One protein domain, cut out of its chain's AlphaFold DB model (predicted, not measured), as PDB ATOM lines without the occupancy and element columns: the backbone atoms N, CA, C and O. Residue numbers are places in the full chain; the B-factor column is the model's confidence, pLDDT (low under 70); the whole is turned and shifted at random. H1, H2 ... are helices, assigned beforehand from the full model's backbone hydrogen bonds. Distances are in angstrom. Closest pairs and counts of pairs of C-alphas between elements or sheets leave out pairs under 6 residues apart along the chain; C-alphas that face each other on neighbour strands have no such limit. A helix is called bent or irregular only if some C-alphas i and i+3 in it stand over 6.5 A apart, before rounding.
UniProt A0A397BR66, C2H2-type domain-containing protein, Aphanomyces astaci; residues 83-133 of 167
ATOM      1  N   PHE A  83     182.022 143.649 111.796       81.25
ATOM      2  CA  PHE A  83     181.095 144.217 112.775       81.25
ATOM      3  C   PHE A  83     181.180 143.566 114.161       81.25
ATOM      4  O   PHE A  83     180.997 144.260 115.161       81.25
ATOM      5  N   ASP A  84     181.463 142.264 114.241       81.31
ATOM      6  CA  ASP A  84     181.664 141.574 115.521       81.31
ATOM      7  C   ASP A  84     182.950 142.053 116.192       81.31
ATOM      8  O   ASP A  84     182.924 142.407 117.368       81.31
ATOM      9  N   LEU A  85     184.036 142.184 115.420       82.19
ATOM     10  CA  LEU A  85     185.301 142.751 115.902       82.19
ATOM     11  C   LEU A  85     185.137 144.211 116.341       82.19
ATOM     12  O   LEU A  85     185.626 144.611 117.394       82.19
ATOM     13  N   MET A  86     184.411 145.020 115.564       86.31
ATOM     14  CA  MET A  86     184.126 146.408 115.933       86.31
ATOM     15  C   MET A  86     183.339 146.496 117.242       86.31
ATOM     16  O   MET A  86     183.650 147.332 118.087       86.31
ATOM     17  N   ARG A  87     182.359 145.610 117.452       81.50
ATOM     18  CA  ARG A  87     181.586 145.550 118.697       81.50
ATOM     19  C   ARG A  87     182.437 145.098 119.881       81.50
ATOM     20  O   ARG A  87     182.356 145.710 120.939       81.50
ATOM     21  N   GLU A  88     183.248 144.059 119.701       87.81
ATOM     22  CA  GLU A  88     184.151 143.522 120.727       87.81
ATOM     23  C   GLU A  88     185.152 144.578 121.214       87.81
ATOM     24  O   GLU A  88     185.399 144.711 122.413       87.81
ATOM     25  N   HIS A  89     185.670 145.385 120.291       85.69
ATOM     26  CA  HIS A  89     186.662 146.418 120.582       85.69
ATOM     27  C   HIS A  89     186.071 147.818 120.818       85.69
ATOM     28  O   HIS A  89     186.831 148.778 120.934       85.69
ATOM     29  N   ASN A  90     184.743 147.959 120.917       89.12
ATOM     30  CA  ASN A  90     184.048 149.249 121.075       89.12
ATOM     31  C   ASN A  90     184.432 150.302 120.011       89.12
ATOM     32  O   ASN A  90     184.533 151.495 120.298       89.12
ATOM     33  N   ILE A  91     184.647 149.866 118.770       91.31
ATOM     34  CA  ILE A  91     184.952 150.732 117.629       91.31
ATOM     35  C   ILE A  91     183.633 151.162 116.985       91.31
ATOM     36  O   ILE A  91     182.869 150.327 116.501       91.31
ATOM     37  N   SER A  92     183.360 152.468 116.950       92.44
ATOM     38  CA  SER A  92     182.192 152.989 116.234       92.44
ATOM     39  C   SER A  92     182.397 152.950 114.715       92.44
ATOM     40  O   SER A  92     183.527 152.980 114.217       92.44
ATOM     41  N   ASN A  93     181.293 152.927 113.963       89.81
ATOM     42  CA  ASN A  93     181.332 152.986 112.499       89.81
ATOM     43  C   ASN A  93     182.070 154.232 111.998       89.81
ATOM     44  O   ASN A  93     182.892 154.125 111.089       89.81
ATOM     45  N   ASP A  94     181.834 155.382 112.628       90.88
ATOM     46  CA  ASP A  94     182.474 156.643 112.247       90.88
ATOM     47  C   ASP A  94     183.997 156.563 112.402       90.88
ATOM     48  O   ASP A  94     184.737 156.942 111.495       90.88
ATOM     49  N   VAL A  95     184.478 155.989 113.512       90.12
ATOM     50  CA  VAL A  95     185.915 155.790 113.750       90.12
ATOM     51  C   VAL A  95     186.510 154.846 112.706       90.12
ATOM     52  O   VAL A  95     187.560 155.151 112.142       90.12
ATOM     53  N   ALA A  96     185.838 153.735 112.392       90.69
ATOM     54  CA  ALA A  96     186.310 152.799 111.371       90.69
ATOM     55  C   ALA A  96     186.412 153.457 109.983       90.69
ATOM     56  O   ALA A  96     187.405 153.268 109.279       90.69
ATOM     57  N   ILE A  97     185.424 154.272 109.602       91.50
ATOM     58  CA  ILE A  97     185.421 155.015 108.334       91.50
ATOM     59  C   ILE A  97     186.566 156.032 108.288       91.50
ATOM     60  O   ILE A  97     187.299 156.076 107.298       91.50
ATOM     61  N   ILE A  98     186.768 156.802 109.362       91.69
ATOM     62  CA  ILE A  98     187.861 157.782 109.452       91.69
ATOM     63  C   ILE A  98     189.224 157.087 109.325       91.69
ATOM     64  O   ILE A  98     190.077 157.555 108.573       91.69
ATOM     65  N   LEU A  99     189.424 155.946 109.993       89.94
ATOM     66  CA  LEU A  99     190.671 155.176 109.914       89.94
ATOM     67  C   LEU A  99     190.921 154.590 108.516       89.94
ATOM     68  O   LEU A  99     192.065 154.576 108.044       89.94
ATOM     69  N   MET A 100     189.869 154.128 107.832       92.44
ATOM     70  CA  MET A 100     189.970 153.671 106.443       92.44
ATOM     71  C   MET A 100     190.367 154.816 105.508       92.44
ATOM     72  O   MET A 100     191.281 154.654 104.696       92.44
ATOM     73  N   LEU A 101     189.725 155.979 105.643       93.56
ATOM     74  CA  LEU A 101     190.046 157.177 104.864       93.56
ATOM     75  C   LEU A 101     191.484 157.639 105.110       93.56
ATOM     76  O   LEU A 101     192.225 157.832 104.149       93.56
ATOM     77  N   ASP A 102     191.905 157.741 106.371       93.19
ATOM     78  CA  ASP A 102     193.270 158.121 106.742       93.19
ATOM     79  C   ASP A 102     194.309 157.181 106.116       93.19
ATOM     80  O   ASP A 102     195.268 157.628 105.484       93.19
ATOM     81  N   SER A 103     194.064 155.869 106.179       93.06
ATOM     82  CA  SER A 103     194.932 154.859 105.563       93.06
ATOM     83  C   SER A 103     195.042 155.021 104.041       93.06
ATOM     84  O   SER A 103     196.125 154.870 103.472       93.06
ATOM     85  N   LEU A 104     193.931 155.315 103.360       94.75
ATOM     86  CA  LEU A 104     193.897 155.503 101.906       94.75
ATOM     87  C   LEU A 104     194.576 156.806 101.471       94.75
ATOM     88  O   LEU A 104     195.303 156.812 100.477       94.75
ATOM     89  N   VAL A 105     194.359 157.889 102.216       93.62
ATOM     90  CA  VAL A 105     194.929 159.210 101.935       93.62
ATOM     91  C   VAL A 105     196.439 159.205 102.184       93.62
ATOM     92  O   VAL A 105     197.201 159.615 101.305       93.62
ATOM     93  N   LYS A 106     196.893 158.616 103.298       92.81
ATOM     94  CA  LYS A 106     198.325 158.448 103.600       92.81
ATOM     95  C   LYS A 106     199.060 157.619 102.554       92.81
ATOM     96  O   LYS A 106     200.163 157.986 102.158       92.81
ATOM     97  N   LYS A 107     198.448 156.545 102.034       93.56
ATOM     98  CA  LYS A 107     199.027 155.744 100.933       93.56
ATOM     99  C   LYS A 107     199.306 156.561  99.669       93.56
ATOM    100  O   LYS A 107     200.144 156.159  98.869       93.56
ATOM    101  N   ARG A 108     198.608 157.682  99.478       93.19
ATOM    102  CA  ARG A 108     198.793 158.604  98.348       93.19
ATOM    103  C   ARG A 108     199.635 159.835  98.707       93.19
ATOM    104  O   ARG A 108     199.719 160.750  97.898       93.19
ATOM    105  N   GLY A 109     200.240 159.868  99.897       92.31
ATOM    106  CA  GLY A 109     201.029 161.003 100.387       92.31
ATOM    107  C   GLY A 109     200.197 162.219 100.805       92.31
ATOM    108  O   GLY A 109     200.749 163.305 100.941       92.31
ATOM    109  N   GLY A 110     198.882 162.061 100.976       92.00
ATOM    110  CA  GLY A 110     197.998 163.135 101.419       92.00
ATOM    111  C   GLY A 110     197.824 163.183 102.937       92.00
ATOM    112  O   GLY A 110     198.201 162.254 103.655       92.00
ATOM    113  N   ASP A 111     197.167 164.245 103.403       92.38
ATOM    114  CA  ASP A 111     196.708 164.405 104.783       92.38
ATOM    115  C   ASP A 111     195.175 164.360 104.840       92.38
ATOM    116  O   ASP A 111     194.482 165.127 104.165       92.38
ATOM    117  N   VAL A 112     194.633 163.450 105.653       91.00
ATOM    118  CA  VAL A 112     193.185 163.294 105.831       91.00
ATOM    119  C   VAL A 112     192.558 164.540 106.454       91.00
ATOM    120  O   VAL A 112     191.419 164.868 106.137       91.00
ATOM    121  N   ARG A 113     193.294 165.275 107.302       91.25
ATOM    122  CA  ARG A 113     192.795 166.528 107.881       91.25
ATOM    123  C   ARG A 113     192.597 167.573 106.795       91.25
ATOM    124  O   ARG A 113     191.530 168.179 106.737       91.25
ATOM    125  N   GLN A 114     193.581 167.722 105.911       92.19
ATOM    126  CA  GLN A 114     193.485 168.644 104.785       92.19
ATOM    127  C   GLN A 114     192.330 168.277 103.846       92.19
ATOM    128  O   GLN A 114     191.581 169.158 103.445       92.19
ATOM    129  N   LEU A 115     192.097 166.982 103.593       90.50
ATOM    130  CA  LEU A 115     190.942 166.517 102.812       90.50
ATOM    131  C   LEU A 115     189.604 167.017 103.390       90.50
ATOM    132  O   LEU A 115     188.739 167.472 102.640       90.50
ATOM    133  N   PHE A 116     189.423 166.931 104.713       91.00
ATOM    134  CA  PHE A 116     188.205 167.412 105.371       91.00
ATOM    135  C   PHE A 116     188.081 168.938 105.323       91.00
ATOM    136  O   PHE A 116     186.991 169.442 105.062       91.00
ATOM    137  N   VAL A 117     189.183 169.667 105.523       92.69
ATOM    138  CA  VAL A 117     189.209 171.134 105.408       92.69
ATOM    139  C   VAL A 117     188.834 171.572 103.990       92.69
ATOM    140  O   VAL A 117     187.925 172.382 103.820       92.69
ATOM    141  N   ASP A 118     189.454 170.980 102.970       92.12
ATOM    142  CA  ASP A 118     189.192 171.294 101.562       92.12
ATOM    143  C   ASP A 118     187.750 170.946 101.156       92.12
ATOM    144  O   ASP A 118     187.140 171.605 100.312       92.12
ATOM    145  N   HIS A 119     187.170 169.892 101.737       90.69
ATOM    146  CA  HIS A 119     185.765 169.563 101.522       90.69
ATOM    147  C   HIS A 119     184.824 170.582 102.171       90.69
ATOM    148  O   HIS A 119     183.926 171.067 101.490       90.69
ATOM    149  N   ALA A 120     185.060 170.953 103.432       90.94
ATOM    150  CA  ALA A 120     184.245 171.944 104.131       90.94
ATOM    151  C   ALA A 120     184.255 173.304 103.415       90.94
ATOM    152  O   ALA A 120     183.201 173.914 103.242       90.94
ATOM    153  N   LEU A 121     185.426 173.741 102.936       90.94
ATOM    154  CA  LEU A 121     185.562 174.979 102.164       90.94
ATOM    155  C   LEU A 121     184.805 174.917 100.834       90.94
ATOM    156  O   LEU A 121     184.096 175.862 100.505       90.94
ATOM    157  N   ARG A 122     184.896 173.800 100.097       90.19
ATOM    158  CA  ARG A 122     184.131 173.622  98.851       90.19
ATOM    159  C   ARG A 122     182.629 173.669  99.088       90.19
ATOM    160  O   ARG A 122     181.943 174.383  98.367       90.19
ATOM    161  N   CYS A 123     182.130 172.973 100.109       87.25
ATOM    162  CA  CYS A 123     180.707 173.001 100.441       87.25
ATOM    163  C   CYS A 123     180.233 174.413 100.802       87.25
ATOM    164  O   CYS A 123     179.174 174.820 100.339       87.25
ATOM    165  N   ALA A 124     181.027 175.176 101.564       82.69
ATOM    166  CA  ALA A 124     180.713 176.573 101.860       82.69
ATOM    167  C   ALA A 124     180.636 177.418 100.576       82.69
ATOM    168  O   ALA A 124     179.644 178.106 100.358       82.69
ATOM    169  N   THR A 125     181.616 177.293  99.673       79.88
ATOM    170  CA  THR A 125     181.608 178.036  98.401       79.88
ATOM    171  C   THR A 125     180.487 177.614  97.449       79.88
ATOM    172  O   THR A 125     179.937 178.452  96.742       79.88
ATOM    173  N   GLU A 126     180.124 176.330  97.418       81.12
ATOM    174  CA  GLU A 126     179.009 175.824  96.609       81.12
ATOM    175  C   GLU A 126     177.663 176.311  97.156       81.12
ATOM    176  O   GLU A 126     176.768 176.651  96.381       81.12
ATOM    177  N   GLN A 127     177.535 176.402  98.480       77.88
ATOM    178  CA  GLN A 127     176.345 176.930  99.131       77.88
ATOM    179  C   GLN A 127     176.198 178.443  98.910       77.88
ATOM    180  O   GLN A 127     175.132 178.887  98.489       77.88
ATOM    181  N   GLU A 128     177.272 179.222  99.068       75.25
ATOM    182  CA  GLU A 128     177.285 180.658  98.744       75.25
ATOM    183  C   GLU A 128     176.980 180.913  97.255       75.25
ATOM    184  O   GLU A 128     176.255 181.849  96.911       75.25
ATOM    185  N   ALA A 129     177.476 180.060  96.349       73.75
ATOM    186  CA  ALA A 129     177.187 180.139  94.915       73.75
ATOM    187  C   ALA A 129     175.715 179.825  94.579       73.75
ATOM    188  O   ALA A 129     175.145 180.429  93.671       73.75
ATOM    189  N   MET A 130     175.082 178.896  95.302       69.12
ATOM    190  CA  MET A 130     173.647 178.627  95.160       69.12
ATOM    191  C   MET A 130     172.779 179.757  95.728       69.12
ATOM    192  O   MET A 130     171.750 180.090  95.141       69.12
ATOM    193  N   GLU A 131     173.179 180.362  96.846       70.75
ATOM    194  CA  GLU A 131     172.448 181.472  97.472       70.75
ATOM    195  C   GLU A 131     172.535 182.756  96.626       70.75
ATOM    196  O   GLU A 131     171.520 183.409  96.385       70.75
ATOM    197  N   SER A 132     173.706 183.055  96.059       61.03
ATOM    198  CA  SER A 132     173.909 184.217  95.176       61.03
ATOM    199  C   SER A 132     173.171 184.117  93.832       61.03
ATOM    200  O   SER A 132     172.668 185.124  93.336       61.03
ATOM    201  N   GLN A 133     173.002 182.914  93.268       59.09
ATOM    202  CA  GLN A 133     172.159 182.711  92.077       59.09
ATOM    203  C   GLN A 133     170.660 182.914  92.344       59.09
ATOM    204  O   GLN A 133     169.907 183.189  91.409       59.09
TER     205      GLN A 133
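AT A GLANCE: This is residues 83 to 133 of the 167 residues of the protein "C2H2-type domain-containing protein" of Aphanomyces astaci (UniProt A0A397BR66). The longest helix, H3, meets H2 near one end only, and the two make an open V, with the short helix H1 beyond the far end of H2, so that the chain runs as a zigzag rather than a packed core. Most of H3 is an arm: residues 116 to 133 stick out with nothing else beside them. The printed part has 51 residues with three named helices, in the order H1, H2, H3 along the chain, and no named strand; the class is all helix. The whole is extended, with a radius of gyration of the C-alphas of 15.8 A, and it is only just flat, its C-alphas spanning 50 by 25 by 11 A.

IN THESE COORDINATES: H3 is the longest helix, residues 112 to 133, and measures 31.8 A from first to last C-alpha. It begins at C-alpha 112 at (193.185, 163.294, 105.831) and ends at C-alpha 133 at (172.159, 182.711, 92.077). H2, residues 93 to 107, measures 21.3 A, from C-alpha 93 at (181.332, 152.986, 112.499) to C-alpha 107. H1, residues 83 to 88, has 6 residues and begins at C-alpha 83 at (181.095, 144.217, 112.775). No helix is bent or irregular.

HOW THE PARTS SIT: H3 touches H2, with 4 pairs of C-alphas within 8 A. The closest C-alphas of the two are those of Asp 102 and Val 112, 5.3 A apart. H3 touches H2 with residue 112 alone, and H2 touches H3 with residues 101 to 106 alone. Their lines are about perpendicular, at 76 degrees, and their centres are 20.9 A apart. H1 and H2 are close but not clearly touching, with 1 pair of C-alphas within 8 A, those of Met 86 and Asn 93 at 7.9 A. Their lines are only just about perpendicular, at 72 degrees. H1 and H3 are apart. In H1, H2 and H3 every backbone O i to N i+4 pair is within hydrogen-bond range.

THE WHOLE: The two C-alphas farthest apart are those of Glu 88 and Gln 133, at 50.0 A. Without residues 116 to 133, which stand free, the body has 33 residues and spans 32 by 14 by 10 A. The printed part has no cut, and the links H1 to H2 and H2 to H3 are both tight, with 4 residues each. The mean pLDDT of the printed part is 86.9; residues 130, 132 and 133 of this predicted model are under 70.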